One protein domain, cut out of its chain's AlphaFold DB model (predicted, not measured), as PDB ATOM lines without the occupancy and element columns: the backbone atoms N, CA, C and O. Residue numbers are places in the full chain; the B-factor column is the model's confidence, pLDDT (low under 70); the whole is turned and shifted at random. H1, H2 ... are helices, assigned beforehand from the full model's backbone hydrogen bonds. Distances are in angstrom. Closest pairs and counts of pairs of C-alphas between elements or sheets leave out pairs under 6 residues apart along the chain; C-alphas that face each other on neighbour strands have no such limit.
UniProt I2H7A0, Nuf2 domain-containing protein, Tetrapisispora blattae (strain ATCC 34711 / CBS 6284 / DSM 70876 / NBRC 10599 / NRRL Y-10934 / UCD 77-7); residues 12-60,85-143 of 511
ATOM      1  N   ALA A  12     -20.049 -19.688   8.617       76.94
ATOM      2  CA  ALA A  12     -21.219 -18.978   9.135       76.94
ATOM      3  C   ALA A  12     -20.871 -17.574   9.667       76.94
ATOM      4  O   ALA A  12     -21.555 -16.601   9.348       76.94
ATOM      5  N   THR A  13     -19.781 -17.446  10.434       79.88
ATOM      6  CA  THR A  13     -19.297 -16.142  10.926       79.88
ATOM      7  C   THR A  13     -18.785 -15.249   9.798       79.88
ATOM      8  O   THR A  13     -19.054 -14.051   9.793       79.88
ATOM      9  N   LEU A  14     -18.121 -15.842   8.805       81.69
ATOM     10  CA  LEU A  14     -17.568 -15.164   7.640       81.69
ATOM     11  C   LEU A  14     -18.667 -14.576   6.745       81.69
ATOM     12  O   LEU A  14     -18.536 -13.441   6.298       81.69
ATOM     13  N   ALA A  15     -19.758 -15.314   6.513       79.44
ATOM     14  CA  ALA A  15     -20.914 -14.813   5.767       79.44
ATOM     15  C   ALA A  15     -21.532 -13.576   6.441       79.44
ATOM     16  O   ALA A  15     -21.782 -12.572   5.779       79.44
ATOM     17  N   ASN A  16     -21.716 -13.629   7.764       81.25
ATOM     18  CA  ASN A  16     -22.279 -12.526   8.541       81.25
ATOM     19  C   ASN A  16     -21.354 -11.291   8.531       81.25
ATOM     20  O   ASN A  16     -21.789 -10.189   8.213       81.25
ATOM     21  N   ASP A  17     -20.053 -11.479   8.784       80.62
ATOM     22  CA  ASP A  17     -19.060 -10.396   8.729       80.62
ATOM     23  C   ASP A  17     -18.951  -9.756   7.326       80.62
ATOM     24  O   ASP A  17     -18.749  -8.546   7.215       80.62
ATOM     25  N   LEU A  18     -19.106 -10.536   6.246       80.12
ATOM     26  CA  LEU A  18     -19.122 -10.021   4.868       80.12
ATOM     27  C   LEU A  18     -20.417  -9.266   4.537       80.12
ATOM     28  O   LEU A  18     -20.352  -8.238   3.863       80.12
ATOM     29  N   GLN A  19     -21.572  -9.716   5.038       79.88
ATOM     30  CA  GLN A  19     -22.841  -8.985   4.913       79.88
ATOM     31  C   GLN A  19     -22.807  -7.644   5.664       79.88
ATOM     32  O   GLN A  19     -23.283  -6.644   5.138       79.88
ATOM     33  N   ILE A  20     -22.162  -7.589   6.835       77.62
ATOM     34  CA  ILE A  20     -21.911  -6.339   7.580       77.62
ATOM     35  C   ILE A  20     -20.998  -5.371   6.793       77.62
ATOM     36  O   ILE A  20     -21.047  -4.164   7.013       77.62
ATOM     37  N   CYS A  21     -20.196  -5.879   5.852       69.81
ATOM     38  CA  CYS A  21     -19.359  -5.087   4.944       69.81
ATOM     39  C   CYS A  21     -20.036  -4.791   3.582       69.81
ATOM     40  O   CYS A  21     -19.337  -4.573   2.595       69.81
ATOM     41  N   ASP A  22     -21.375  -4.815   3.519       74.06
ATOM     42  CA  ASP A  22     -22.223  -4.593   2.330       74.06
ATOM     43  C   ASP A  22     -22.089  -5.631   1.186       74.06
ATOM     44  O   ASP A  22     -22.671  -5.468   0.108       74.06
ATOM     45  N   PHE A  23     -21.396  -6.760   1.397       77.12
ATOM     46  CA  PHE A  23     -21.256  -7.822   0.386       77.12
ATOM     47  C   PHE A  23     -22.439  -8.809   0.403       77.12
ATOM     48  O   PHE A  23     -22.280 -10.001   0.669       77.12
ATOM     49  N   ASN A  24     -23.635  -8.325   0.050       64.94
ATOM     50  CA  ASN A  24     -24.907  -9.077   0.074       64.94
ATOM     51  C   ASN A  24     -24.922 -10.413  -0.706       64.94
ATOM     52  O   ASN A  24     -25.809 -11.238  -0.502       64.94
ATOM     53  N   ILE A  25     -23.957 -10.643  -1.600       69.12
ATOM     54  CA  ILE A  25     -23.842 -11.867  -2.411       69.12
ATOM     55  C   ILE A  25     -23.255 -13.041  -1.584       69.12
ATOM     56  O   ILE A  25     -23.465 -14.213  -1.915       69.12
ATOM     57  N   ALA A  26     -22.546 -12.751  -0.485       68.94
ATOM     58  CA  ALA A  26     -21.863 -13.729   0.361       68.94
ATOM     59  C   ALA A  26     -22.822 -14.483   1.308       68.94
ATOM     60  O   ALA A  26     -22.900 -14.208   2.504       68.94
ATOM     61  N   THR A  27     -23.552 -15.467   0.778       74.88
ATOM     62  CA  THR A  27     -24.334 -16.420   1.583       74.88
ATOM     63  C   THR A  27     -23.489 -17.625   2.011       74.88
ATOM     64  O   THR A  27     -22.529 -18.004   1.335       74.88
ATOM     65  N   VAL A  28     -23.870 -18.276   3.118       71.31
ATOM     66  CA  VAL A  28     -23.206 -19.497   3.627       71.31
ATOM     67  C   VAL A  28     -23.180 -20.611   2.568       71.31
ATOM     68  O   VAL A  28     -22.191 -21.330   2.438       71.31
ATOM     69  N   GLU A  29     -24.237 -20.719   1.762       72.62
ATOM     70  CA  GLU A  29     -24.347 -21.707   0.687       72.62
ATOM     71  C   GLU A  29     -23.325 -21.453  -0.437       72.62
ATOM     72  O   GLU A  29     -22.556 -22.358  -0.773       72.62
ATOM     73  N   ASN A  30     -23.217 -20.207  -0.919       73.00
ATOM     74  CA  ASN A  30     -22.230 -19.797  -1.930       73.00
ATOM     75  C   ASN A  30     -20.780 -19.932  -1.433       73.00
ATOM     76  O   ASN A  30     -19.881 -20.256  -2.208       73.00
ATOM     77  N   LEU A  31     -20.543 -19.727  -0.133       71.81
ATOM     78  CA  LEU A  31     -19.231 -19.917   0.495       71.81
ATOM     79  C   LEU A  31     -18.864 -21.399   0.664       71.81
ATOM     80  O   LEU A  31     -17.687 -21.739   0.587       71.81
ATOM     81  N   SER A  32     -19.845 -22.292   0.843       71.25
ATOM     82  CA  SER A  32     -19.608 -23.743   0.954       71.25
ATOM     83  C   SER A  32     -19.174 -24.391  -0.373       71.25
ATOM     84  O   SER A  32     -18.377 -25.334  -0.380       71.25
ATOM     85  N   LYS A  33     -19.668 -23.860  -1.500       76.38
ATOM     86  CA  LYS A  33     -19.360 -24.295  -2.870       76.38
ATOM     87  C   LYS A  33     -19.088 -23.071  -3.755       76.38
ATOM     88  O   LYS A  33     -19.951 -22.697  -4.550       76.38
ATOM     89  N   PRO A  34     -17.907 -22.441  -3.636       75.06
ATOM     90  CA  PRO A  34     -17.601 -21.247  -4.409       75.06
ATOM     91  C   PRO A  34     -17.592 -21.563  -5.909       75.06
ATOM     92  O   PRO A  34     -16.890 -22.468  -6.362       75.06
ATOM     93  N   THR A  35     -18.360 -20.807  -6.694       79.19
ATOM     94  CA  THR A  35     -18.295 -20.848  -8.161       79.19
ATOM     95  C   THR A  35     -17.349 -19.767  -8.682       79.19
ATOM     96  O   THR A  35     -17.171 -18.718  -8.061       79.19
ATOM     97  N   THR A  36     -16.740 -20.007  -9.844       77.94
ATOM     98  CA  THR A  36     -15.834 -19.064 -10.527       77.94
ATOM     99  C   THR A  36     -16.478 -17.686 -10.728       77.94
ATOM    100  O   THR A  36     -15.841 -16.662 -10.495       77.94
ATOM    101  N   GLU A  37     -17.759 -17.657 -11.103       77.50
ATOM    102  CA  GLU A  37     -18.535 -16.432 -11.326       77.50
ATOM    103  C   GLU A  37     -18.825 -15.676 -10.018       77.50
ATOM    104  O   GLU A  37     -18.585 -14.471  -9.939       77.50
ATOM    105  N   PHE A  38     -19.234 -16.385  -8.956       81.31
ATOM    106  CA  PHE A  38     -19.421 -15.811  -7.618       81.31
ATOM    107  C   PHE A  38     -18.132 -15.165  -7.092       81.31
ATOM    108  O   PHE A  38     -18.150 -14.014  -6.657       81.31
ATOM    109  N   ILE A  39     -17.002 -15.875  -7.179       81.19
ATOM    110  CA  ILE A  39     -15.702 -15.376  -6.714       81.19
ATOM    111  C   ILE A  39     -15.212 -14.199  -7.559       81.19
ATOM    112  O   ILE A  39     -14.691 -13.235  -7.000       81.19
ATOM    113  N   TYR A  40     -15.423 -14.219  -8.877       81.88
ATOM    114  CA  TYR A  40     -15.107 -13.087  -9.748       81.88
ATOM    115  C   TYR A  40     -15.880 -11.821  -9.343       81.88
ATOM    116  O   TYR A  40     -15.275 -10.759  -9.176       81.88
ATOM    117  N   ILE A  41     -17.198 -11.928  -9.131       82.00
ATOM    118  CA  ILE A  41     -18.042 -10.793  -8.723       82.00
ATOM    119  C   ILE A  41     -17.636 -10.292  -7.331       82.00
ATOM    120  O   ILE A  41     -17.415  -9.092  -7.159       82.00
ATOM    121  N   LEU A  42     -17.474 -11.196  -6.360       82.62
ATOM    122  CA  LEU A  42     -17.129 -10.853  -4.980       82.62
ATOM    123  C   LEU A  42     -15.751 -10.175  -4.883       82.62
ATOM    124  O   LEU A  42     -15.627  -9.131  -4.248       82.62
ATOM    125  N   LEU A  43     -14.721 -10.709  -5.551       81.88
ATOM    126  CA  LEU A  43     -13.384 -10.099  -5.561       81.88
ATOM    127  C   LEU A  43     -13.361  -8.750  -6.293       81.88
ATOM    128  O   LEU A  43     -12.679  -7.827  -5.848       81.88
ATOM    129  N   SER A  44     -14.132  -8.609  -7.376       81.81
ATOM    130  CA  SER A  44     -14.297  -7.333  -8.082       81.81
ATOM    131  C   SER A  44     -14.939  -6.267  -7.182       81.81
ATOM    132  O   SER A  44     -14.447  -5.139  -7.117       81.81
ATOM    133  N   GLN A  45     -15.977  -6.631  -6.417       82.56
ATOM    134  CA  GLN A  45     -16.602  -5.750  -5.423       82.56
ATOM    135  C   GLN A  45     -15.639  -5.387  -4.284       82.56
ATOM    136  O   GLN A  45     -15.497  -4.209  -3.965       82.56
ATOM    137  N   ILE A  46     -14.926  -6.363  -3.711       83.81
ATOM    138  CA  ILE A  46     -13.931  -6.134  -2.649       83.81
ATOM    139  C   ILE A  46     -12.861  -5.133  -3.116       83.81
ATOM    140  O   ILE A  46     -12.584  -4.157  -2.419       83.81
ATOM    141  N   ILE A  47     -12.302  -5.307  -4.318       82.81
ATOM    142  CA  ILE A  47     -11.303  -4.374  -4.869       82.81
ATOM    143  C   ILE A  47     -11.907  -2.988  -5.123       82.81
ATOM    144  O   ILE A  47     -11.275  -1.986  -4.786       82.81
ATOM    145  N   ALA A  48     -13.130  -2.902  -5.652       81.69
ATOM    146  CA  ALA A  48     -13.796  -1.616  -5.840       81.69
ATOM    147  C   ALA A  48     -13.964  -0.858  -4.505       81.69
ATOM    148  O   ALA A  48     -13.618   0.320  -4.431       81.69
ATOM    149  N   THR A  49     -14.400  -1.540  -3.440       81.75
ATOM    150  CA  THR A  49     -14.667  -0.952  -2.113       81.75
ATOM    151  C   THR A  49     -13.400  -0.606  -1.312       81.75
ATOM    152  O   THR A  49     -13.376   0.389  -0.574       81.75
ATOM    153  N   TYR A  50     -12.330  -1.403  -1.421       80.31
ATOM    154  CA  TYR A  50     -11.102  -1.190  -0.636       80.31
ATOM    155  C   TYR A  50      -9.997  -0.446  -1.387       80.31
ATOM    156  O   TYR A  50      -9.315   0.371  -0.772       80.31
ATOM    157  N   SER A  51      -9.841  -0.657  -2.697       72.62
ATOM    158  CA  SER A  51      -8.838   0.042  -3.515       72.62
ATOM    159  C   SER A  51      -9.372   1.317  -4.176       72.62
ATOM    160  O   SER A  51      -8.587   2.070  -4.744       72.62
ATOM    161  N   ASN A  52     -10.687   1.572  -4.117       69.31
ATOM    162  CA  ASN A  52     -11.362   2.706  -4.768       69.31
ATOM    163  C   ASN A  52     -11.118   2.770  -6.295       69.31
ATOM    164  O   ASN A  52     -11.116   3.832  -6.920       69.31
ATOM    165  N   ILE A  53     -10.875   1.602  -6.900       74.31
ATOM    166  CA  ILE A  53     -10.533   1.412  -8.310       74.31
ATOM    167  C   ILE A  53     -11.612   0.532  -8.939       74.31
ATOM    168  O   ILE A  53     -11.716  -0.655  -8.642       74.31
ATOM    169  N   SER A  54     -12.391   1.096  -9.863       68.94
ATOM    170  CA  SER A  54     -13.301   0.301 -10.690       68.94
ATOM    171  C   SER A  54     -12.517  -0.439 -11.778       68.94
ATOM    172  O   SER A  54     -11.817   0.196 -12.577       68.94
ATOM    173  N   LEU A  55     -12.685  -1.763 -11.856       67.00
ATOM    174  CA  LEU A  55     -12.099  -2.620 -12.894       67.00
ATOM    175  C   LEU A  55     -12.450  -2.121 -14.311       67.00
ATOM    176  O   LEU A  55     -11.588  -2.059 -15.189       67.00
ATOM    177  N   GLU A  56     -13.686  -1.651 -14.517       67.62
ATOM    178  CA  GLU A  56     -14.110  -1.045 -15.785       67.62
ATOM    179  C   GLU A  56     -13.334   0.224 -16.139       67.62
ATOM    180  O   GLU A  56     -13.076   0.483 -17.314       67.62
ATOM    181  N   SER A  57     -12.963   1.037 -15.145       66.81
ATOM    182  CA  SER A  57     -12.228   2.284 -15.383       66.81
ATOM    183  C   SER A  57     -10.809   2.019 -15.896       66.81
ATOM    184  O   SER A  57     -10.306   2.780 -16.725       66.81
ATOM    185  N   ILE A  58     -10.185   0.915 -15.466       68.62
ATOM    186  CA  ILE A  58      -8.889   0.452 -15.977       68.62
ATOM    187  C   ILE A  58      -9.047  -0.097 -17.394       68.62
ATOM    188  O   ILE A  58      -8.313   0.324 -18.286       68.62
ATOM    189  N   LEU A  59     -10.039  -0.959 -17.636       68.50
ATOM    190  CA  LEU A  59     -10.315  -1.516 -18.966       68.50
ATOM    191  C   LEU A  59     -10.587  -0.408 -20.000       68.50
ATOM    192  O   LEU A  59      -9.960  -0.385 -21.058       68.50
ATOM    193  N   LYS A  60     -11.417   0.586 -19.650       67.69
ATOM    194  CA  LYS A  60     -11.690   1.773 -20.483       67.69
ATOM    195  C   LYS A  60     -10.435   2.631 -20.721       67.69
ATOM    196  O   LYS A  60     -10.293   3.203 -21.800       67.69
ATOM    197  N   SER A  85     -11.620 -13.328 -25.846       51.78
ATOM    198  CA  SER A  85     -10.270 -12.873 -25.480       51.78
ATOM    199  C   SER A  85     -10.322 -11.684 -24.513       51.78
ATOM    200  O   SER A  85      -9.544 -11.589 -23.557       51.78
ATOM    201  N   ILE A  86     -11.333 -10.824 -24.685       53.56
ATOM    202  CA  ILE A  86     -11.631  -9.721 -23.768       53.56
ATOM    203  C   ILE A  86     -11.885 -10.260 -22.352       53.56
ATOM    204  O   ILE A  86     -11.331  -9.719 -21.394       53.56
ATOM    205  N   ASP A  87     -12.628 -11.358 -22.197       62.50
ATOM    206  CA  ASP A  87     -12.923 -11.929 -20.874       62.50
ATOM    207  C   ASP A  87     -11.700 -12.554 -20.186       62.50
ATOM    208  O   ASP A  87     -11.514 -12.375 -18.980       62.50
ATOM    209  N   HIS A  88     -10.789 -13.172 -20.940       68.69
ATOM    210  CA  HIS A  88      -9.516 -13.649 -20.385       68.69
ATOM    211  C   HIS A  88      -8.628 -12.484 -19.920       68.69
ATOM    212  O   HIS A  88      -8.034 -12.548 -18.841       68.69
ATOM    213  N   SER A  89      -8.594 -11.375 -20.669       67.56
ATOM    214  CA  SER A  89      -7.855 -10.174 -20.258       67.56
ATOM    215  C   SER A  89      -8.431  -9.524 -18.987       67.56
ATOM    216  O   SER A  89      -7.661  -9.123 -18.112       67.56
ATOM    217  N   LYS A  90      -9.767  -9.503 -18.816       73.75
ATOM    218  CA  LYS A  90     -10.428  -9.048 -17.575       73.75
ATOM    219  C   LYS A  90      -9.967  -9.864 -16.369       73.75
ATOM    220  O   LYS A  90      -9.622  -9.284 -15.340       73.75
ATOM    221  N   ILE A  91      -9.934 -11.193 -16.499       76.50
ATOM    222  CA  ILE A  91      -9.551 -12.101 -15.410       76.50
ATOM    223  C   ILE A  91      -8.063 -11.953 -15.059       76.50
ATOM    224  O   ILE A  91      -7.721 -11.945 -13.878       76.50
ATOM    225  N   LEU A  92      -7.174 -11.762 -16.041       78.81
ATOM    226  CA  LEU A  92      -5.750 -11.506 -15.784       78.81
ATOM    227  C   LEU A  92      -5.511 -10.166 -15.068       78.81
ATOM    228  O   LEU A  92      -4.734 -10.116 -14.113       78.81
ATOM    229  N   ILE A  93      -6.213  -9.100 -15.468       79.44
ATOM    230  CA  ILE A  93      -6.142  -7.790 -14.798       79.44
ATOM    231  C   ILE A  93      -6.689  -7.892 -13.367       79.44
ATOM    232  O   ILE A  93      -6.048  -7.407 -12.433       79.44
ATOM    233  N   LEU A  94      -7.827  -8.570 -13.171       80.06
ATOM    234  CA  LEU A  94      -8.375  -8.827 -11.838       80.06
ATOM    235  C   LEU A  94      -7.389  -9.629 -10.979       80.06
ATOM    236  O   LEU A  94      -7.165  -9.263  -9.831       80.06
ATOM    237  N   ASN A  95      -6.754 -10.668 -11.528       84.12
ATOM    238  CA  ASN A  95      -5.748 -11.468 -10.831       84.12
ATOM    239  C   ASN A  95      -4.540 -10.629 -10.383       84.12
ATOM    240  O   ASN A  95      -4.059 -10.804  -9.266       84.12
ATOM    241  N   GLN A  96      -4.069  -9.693 -11.213       83.06
ATOM    242  CA  GLN A  96      -2.951  -8.816 -10.860       83.06
ATOM    243  C   GLN A  96      -3.329  -7.794  -9.772       83.06
ATOM    244  O   GLN A  96      -2.552  -7.583  -8.840       83.06
ATOM    245  N   LEU A  97      -4.536  -7.216  -9.837       81.56
ATOM    246  CA  LEU A  97      -5.065  -6.331  -8.788       81.56
ATOM    247  C   LEU A  97      -5.277  -7.087  -7.467       81.56
ATOM    248  O   LEU A  97      -4.811  -6.634  -6.422       81.56
ATOM    249  N   CYS A  98      -5.896  -8.272  -7.527       83.56
ATOM    250  CA  CYS A  98      -6.037  -9.179  -6.389       83.56
ATOM    251  C   CYS A  98      -4.670  -9.512  -5.788       83.56
ATOM    252  O   CYS A  98      -4.503  -9.393  -4.584       83.56
ATOM    253  N   SER A  99      -3.676  -9.886  -6.598       83.19
ATOM    254  CA  SER A  99      -2.341 -10.250  -6.108       83.19
ATOM    255  C   SER A  99      -1.666  -9.109  -5.333       83.19
ATOM    256  O   SER A  99      -1.088  -9.359  -4.276       83.19
ATOM    257  N   SER A 100      -1.800  -7.857  -5.791       82.31
ATOM    258  CA  SER A 100      -1.291  -6.691  -5.051       82.31
ATOM    259  C   SER A 100      -2.045  -6.479  -3.734       82.31
ATOM    260  O   SER A 100      -1.424  -6.398  -2.677       82.31
ATOM    261  N   PHE A 101      -3.381  -6.468  -3.777       85.50
ATOM    262  CA  PHE A 101      -4.227  -6.256  -2.598       85.50
ATOM    263  C   PHE A 101      -4.065  -7.365  -1.543       85.50
ATOM    264  O   PHE A 101      -3.880  -7.090  -0.359       85.50
ATOM    265  N   PHE A 102      -4.058  -8.633  -1.963       85.06
ATOM    266  CA  PHE A 102      -3.874  -9.768  -1.060       85.06
ATOM    267  C   PHE A 102      -2.492  -9.763  -0.401       85.06
ATOM    268  O   PHE A 102      -2.385 -10.094   0.780       85.06
ATOM    269  N   LYS A 103      -1.453  -9.299  -1.108       85.56
ATOM    270  CA  LYS A 103      -0.116  -9.107  -0.537       85.56
ATOM    271  C   LYS A 103      -0.093  -8.016   0.541       85.56
ATOM    272  O   LYS A 103       0.577  -8.204   1.554       85.56
ATOM    273  N   GLU A 104      -0.835  -6.922   0.361       81.31
ATOM    274  CA  GLU A 104      -0.959  -5.842   1.356       81.31
ATOM    275  C   GLU A 104      -1.683  -6.291   2.636       81.31
ATOM    276  O   GLU A 104      -1.267  -5.915   3.731       81.31
ATOM    277  N   ILE A 105      -2.702  -7.155   2.529       82.75
ATOM    278  CA  ILE A 105      -3.421  -7.710   3.696       82.75
ATOM    279  C   ILE A 105      -2.765  -8.974   4.293       82.75
ATOM    280  O   ILE A 105      -3.330  -9.608   5.184       82.75
ATOM    281  N   GLY A 106      -1.563  -9.343   3.834       77.88
ATOM    282  CA  GLY A 106      -0.746 -10.411   4.426       77.88
ATOM    283  C   GLY A 106      -0.926 -11.817   3.838       77.88
ATOM    284  O   GLY A 106      -0.422 -12.779   4.418       77.88
ATOM    285  N   VAL A 107      -1.592 -11.971   2.689       83.00
ATOM    286  CA  VAL A 107      -1.684 -13.243   1.951       83.00
ATOM    287  C   VAL A 107      -0.726 -13.243   0.758       83.00
ATOM    288  O   VAL A 107      -1.012 -12.700  -0.305       83.00
ATOM    289  N   SER A 108       0.412 -13.923   0.904       73.12
ATOM    290  CA  SER A 108       1.449 -14.002  -0.139       73.12
ATOM    291  C   SER A 108       1.104 -14.899  -1.334       73.12
ATOM    292  O   SER A 108       1.756 -14.800  -2.370       73.12
ATOM    293  N   ASN A 109       0.123 -15.798  -1.196       76.06
ATOM    294  CA  ASN A 109      -0.070 -16.944  -2.095       76.06
ATOM    295  C   ASN A 109      -1.349 -16.851  -2.954       76.06
ATOM    296  O   ASN A 109      -1.940 -17.881  -3.281       76.06
ATOM    297  N   PHE A 110      -1.800 -15.643  -3.305       81.88
ATOM    298  CA  PHE A 110      -2.911 -15.476  -4.249       81.88
ATOM    299  C   PHE A 110      -2.465 -15.807  -5.682       81.88
ATOM    300  O   PHE A 110      -1.460 -15.274  -6.154       81.88
ATOM    301  N   ASN A 111      -3.209 -16.666  -6.382       81.56
ATOM    302  CA  ASN A 111      -2.892 -17.111  -7.739       81.56
ATOM    303  C   ASN A 111      -4.161 -17.219  -8.611       81.56
ATOM    304  O   ASN A 111      -5.275 -17.355  -8.109       81.56
ATOM    305  N   LEU A 112      -3.984 -17.268  -9.931       79.75
ATOM    306  CA  LEU A 112      -5.044 -17.352 -10.942       79.75
ATOM    307  C   LEU A 112      -5.989 -18.555 -10.730       79.75
ATOM    308  O   LEU A 112      -7.181 -18.484 -11.029       79.75
ATOM    309  N   MET A 113      -5.471 -19.642 -10.148       77.69
ATOM    310  CA  MET A 113      -6.255 -20.823  -9.767       77.69
ATOM    311  C   MET A 113      -7.309 -20.530  -8.691       77.69
ATOM    312  O   MET A 113      -8.359 -21.165  -8.705       77.69
ATOM    313  N   ASN A 114      -7.089 -19.552  -7.804       78.62
ATOM    314  CA  ASN A 114      -8.082 -19.137  -6.806       78.62
ATOM    315  C   ASN A 114      -9.309 -18.466  -7.443       78.62
ATOM    316  O   ASN A 114     -10.365 -18.449  -6.819       78.62
ATOM    317  N   ILE A 115      -9.182 -17.944  -8.670       79.19
ATOM    318  CA  ILE A 115     -10.297 -17.388  -9.445       79.19
ATOM    319  C   ILE A 115     -10.932 -18.486 -10.305       79.19
ATOM    320  O   ILE A 115     -12.128 -18.727 -10.194       79.19
ATOM    321  N   TYR A 116     -10.146 -19.190 -11.132       78.75
ATOM    322  CA  TYR A 116     -10.690 -20.180 -12.075       78.75
ATOM    323  C   TYR A 116     -11.254 -21.442 -11.408       78.75
ATOM    324  O   TYR A 116     -12.241 -21.989 -11.897       78.75
ATOM    325  N   ARG A 117     -10.642 -21.919 -10.316       78.56
ATOM    326  CA  ARG A 117     -11.047 -23.139  -9.600       78.56
ATOM    327  C   ARG A 117     -10.942 -22.923  -8.081       78.56
ATOM    328  O   ARG A 117     -10.046 -23.484  -7.444       78.56
ATOM    329  N   PRO A 118     -11.830 -22.103  -7.494       80.06
ATOM    330  CA  PRO A 118     -11.780 -21.790  -6.072       80.06
ATOM    331  C   PRO A 118     -11.963 -23.054  -5.221       80.06
ATOM    332  O   PRO A 118     -12.900 -23.827  -5.408       80.06
ATOM    333  N   ASN A 119     -11.056 -23.267  -4.266       81.69
ATOM    334  CA  ASN A 119     -11.196 -24.285  -3.224       81.69
ATOM    335  C   ASN A 119     -11.774 -23.616  -1.968       81.69
ATOM    336  O   ASN A 119     -11.277 -22.560  -1.562       81.69
ATOM    337  N   THR A 120     -12.784 -24.231  -1.352       80.19
ATOM    338  CA  THR A 120     -13.487 -23.768  -0.147       80.19
ATOM    339  C   THR A 120     -12.521 -23.344   0.965       80.19
ATOM    340  O   THR A 120     -12.622 -22.231   1.471       80.19
ATOM    341  N   GLU A 121     -11.501 -24.156   1.273       80.50
ATOM    342  CA  GLU A 121     -10.502 -23.816   2.303       80.50
ATOM    343  C   GLU A 121      -9.698 -22.559   1.944       80.50
ATOM    344  O   GLU A 121      -9.538 -21.652   2.761       80.50
ATOM    345  N   THR A 122      -9.215 -22.468   0.700       81.00
ATOM    346  CA  THR A 122      -8.429 -21.306   0.246       81.00
ATOM    347  C   THR A 122      -9.271 -20.036   0.176       81.00
ATOM    348  O   THR A 122      -8.781 -18.959   0.500       81.00
ATOM    349  N   THR A 123     -10.546 -20.171  -0.190       82.19
ATOM    350  CA  THR A 123     -11.517 -19.075  -0.261       82.19
ATOM    351  C   THR A 123     -11.810 -18.538   1.137       82.19
ATOM    352  O   THR A 123     -11.737 -17.331   1.351       82.19
ATOM    353  N   ASN A 124     -12.026 -19.423   2.116       82.62
ATOM    354  CA  ASN A 124     -12.232 -19.035   3.511       82.62
ATOM    355  C   ASN A 124     -11.004 -18.336   4.108       82.62
ATOM    356  O   ASN A 124     -11.160 -17.343   4.815       82.62
ATOM    357  N   ILE A 125      -9.783 -18.792   3.797       83.81
ATOM    358  CA  ILE A 125      -8.544 -18.114   4.224       83.81
ATOM    359  C   ILE A 125      -8.444 -16.715   3.599       83.81
ATOM    360  O   ILE A 125      -8.175 -15.749   4.310       83.81
ATOM    361  N   LEU A 126      -8.692 -16.587   2.291       83.88
ATOM    362  CA  LEU A 126      -8.650 -15.301   1.587       83.88
ATOM    363  C   LEU A 126      -9.675 -14.310   2.144       83.88
ATOM    364  O   LEU A 126      -9.329 -13.177   2.463       83.88
ATOM    365  N   LEU A 127     -10.924 -14.739   2.313       84.06
ATOM    366  CA  LEU A 127     -11.992 -13.884   2.824       84.06
ATOM    367  C   LEU A 127     -11.830 -13.576   4.321       84.06
ATOM    368  O   LEU A 127     -12.143 -12.461   4.731       84.06
ATOM    369  N   SER A 128     -11.258 -14.482   5.124       85.00
ATOM    370  CA  SER A 128     -10.875 -14.173   6.515       85.00
ATOM    371  C   SER A 128      -9.834 -13.047   6.574       85.00
ATOM    372  O   SER A 128      -9.926 -12.176   7.438       85.00
ATOM    373  N   ALA A 129      -8.890 -13.004   5.623       85.50
ATOM    374  CA  ALA A 129      -7.945 -11.894   5.494       85.50
ATOM    375  C   ALA A 129      -8.662 -10.569   5.188       85.50
ATOM    376  O   ALA A 129      -8.371  -9.549   5.815       85.50
ATOM    377  N   VAL A 130      -9.628 -10.593   4.257       85.69
ATOM    378  CA  VAL A 130     -10.435  -9.417   3.882       85.69
ATOM    379  C   VAL A 130     -11.258  -8.914   5.066       85.69
ATOM    380  O   VAL A 130     -11.237  -7.719   5.339       85.69
ATOM    381  N   VAL A 131     -11.924  -9.798   5.812       85.19
ATOM    382  CA  VAL A 131     -12.697  -9.425   7.010       85.19
ATOM    383  C   VAL A 131     -11.793  -8.867   8.113       85.19
ATOM    384  O   VAL A 131     -12.135  -7.863   8.737       85.19
ATOM    385  N   ASN A 132     -10.613  -9.452   8.335       85.62
ATOM    386  CA  ASN A 132      -9.654  -8.926   9.308       85.62
ATOM    387  C   ASN A 132      -9.137  -7.529   8.904       85.62
ATOM    388  O   ASN A 132      -9.049  -6.629   9.738       85.62
ATOM    389  N   PHE A 133      -8.866  -7.316   7.612       85.19
ATOM    390  CA  PHE A 133      -8.527  -6.000   7.067       85.19
ATOM    391  C   PHE A 133      -9.690  -5.002   7.176       85.19
ATOM    392  O   PHE A 133      -9.466  -3.846   7.531       85.19
ATOM    393  N   ALA A 134     -10.929  -5.437   6.933       82.94
ATOM    394  CA  ALA A 134     -12.127  -4.618   7.081       82.94
ATOM    395  C   ALA A 134     -12.295  -4.127   8.525       82.94
ATOM    396  O   ALA A 134     -12.450  -2.925   8.741       82.94
ATOM    397  N   LYS A 135     -12.162  -5.030   9.508       82.06
ATOM    398  CA  LYS A 135     -12.211  -4.711  10.943       82.06
ATOM    399  C   LYS A 135     -11.099  -3.734  11.338       82.06
ATOM    400  O   LYS A 135     -11.391  -2.685  11.906       82.06
ATOM    401  N   PHE A 136      -9.855  -3.984  10.924       82.62
ATOM    402  CA  PHE A 136      -8.733  -3.065  11.169       82.62
ATOM    403  C   PHE A 136      -8.921  -1.681  10.516       82.62
ATOM    404  O   PHE A 136      -8.615  -0.651  11.125       82.62
ATOM    405  N   ARG A 137      -9.453  -1.625   9.284       78.69
ATOM    406  CA  ARG A 137      -9.803  -0.367   8.603       78.69
ATOM    407  C   ARG A 137     -10.879   0.374   9.394       78.69
ATOM    408  O   ARG A 137     -10.710   1.560   9.652       78.69
ATOM    409  N   GLN A 138     -11.934  -0.318   9.817       77.19
ATOM    410  CA  GLN A 138     -13.039   0.253  10.584       77.19
ATOM    411  C   GLN A 138     -12.565   0.797  11.940       77.19
ATOM    412  O   GLN A 138     -12.900   1.926  12.281       77.19
ATOM    413  N   GLU A 139     -11.708   0.073  12.667       78.25
ATOM    414  CA  GLU A 139     -11.069   0.561  13.899       78.25
ATOM    415  C   GLU A 139     -10.221   1.820  13.658       78.25
ATOM    416  O   GLU A 139     -10.347   2.801  14.395       78.25
ATOM    417  N   LYS A 140      -9.396   1.854  12.600       72.19
ATOM    418  CA  LYS A 140      -8.592   3.046  12.270       72.19
ATOM    419  C   LYS A 140      -9.415   4.245  11.798       72.19
ATOM    420  O   LYS A 140      -9.023   5.379  12.085       72.19
ATOM    421  N   THR A 141     -10.523   4.019  11.096       65.38
ATOM    422  CA  THR A 141     -11.458   5.073  10.670       65.38
ATOM    423  C   THR A 141     -12.297   5.588  11.845       65.38
ATOM    424  O   THR A 141     -12.563   6.785  11.926       65.38
ATOM    425  N   ASN A 142     -12.650   4.712  12.791       64.44
ATOM    426  CA  ASN A 142     -13.366   5.068  14.018       64.44
ATOM    427  C   ASN A 142     -12.463   5.682  15.098       64.44
ATOM    428  O   ASN A 142     -12.978   6.284  16.039       64.44
ATOM    429  N   ASN A 143     -11.135   5.568  14.974       72.12
ATOM    430  CA  ASN A 143     -10.197   6.242  15.864       72.12
ATOM    431  C   ASN A 143     -10.443   7.759  15.816       72.12
ATOM    432  O   ASN A 143     -10.269   8.417  14.784       72.12
TER     433      ASN A 143
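Overview. This is residues 12 to 60 and 85 to 143 of the 511 residues of the protein "Nuf2 domain-containing protein" of Tetrapisispora blattae (strain ATCC 34711 / CBS 6284 / DSM 70876 / NBRC 10599 / NRRL Y-10934 / UCD 77-7) (UniProt I2H7A0). What would one see first? Two groups of helices lie next to each other: the long helix H7 with the short H1 and H2 packed on its earlier part, and H3 with the long H5 crossing it steeply. The short H6 packs on the beginning of H3, H4 lies out near H3 and H5, and residues 138 to 143, with the last part of H7, stick out. What are the counts and the size? The printed part has 108 residues with seven named helices, H1 to H7 in chain order, and no named strand, and its class is all helix. It is compact, with a radius of gyration of the C-alphas of 13.5 A and spans of 43 by 30 by 25 A.

Along the chain. Where is the longest helix? H7 is residues 120 to 142, 32.1 A long, from C-alpha 120 at (-13.487, -23.768, -0.147) to C-alpha 142 at (-13.366, 5.068, 14.018). Where are the other longer helices? H5 is residues 85 to 104, 29.3 A, and H3 is residues 36 to 51, 21.5 A. Where are the shorter ones? H1 is residues 12 to 20, 12.8 A, with C-alpha 12 at (-21.219, -18.978, 9.135). H2 is residues 28 to 32, H4 residues 55 to 60 and H6 residues 113 to 116.

Arrangement. What touches H7? H1 touches residues 124 to 131 of H7 alone, the same way at a steep tilt of 42 degrees; the closest C-alphas, of Asp 17 and Val 131, are 6.7 A apart. H2 touches residues 120 to 124 of H7 alone, the closest C-alphas being those of Ser 32 and Thr 120, 6.2 A apart. What of H3? H3 and H7 are near each other, with 10 pairs of C-alphas within 10 A. H3 touches H5, the same way at a steep tilt of 52 degrees, with the closest C-alphas, of Ser 44 and Leu 94, 7.2 A apart. Residues 36 to 40 of H3 alone touch H6, the closest C-alphas being those of Thr 36 and Tyr 116, 5.5 A apart. How do the backbones run? In H1, H2, H3, H4, H5 and H7 every O i to N i+4 pair is within hydrogen-bond range; H6 is too short for such a pair.

Size, cuts and confidence. How far does it reach? The two C-alphas farthest apart, of Ser 85 and Asn 143, are 45.5 A apart. Is there a cut? Residues 61 to 84 are not printed, and C-alphas 60 and 85 are 15.5 A apart; of the links printed whole, none is long. Where is confidence low? The mean pLDDT of the printed part is 77.4, and 19 residues are under 70, among them 54 to 60 and 85 to 89.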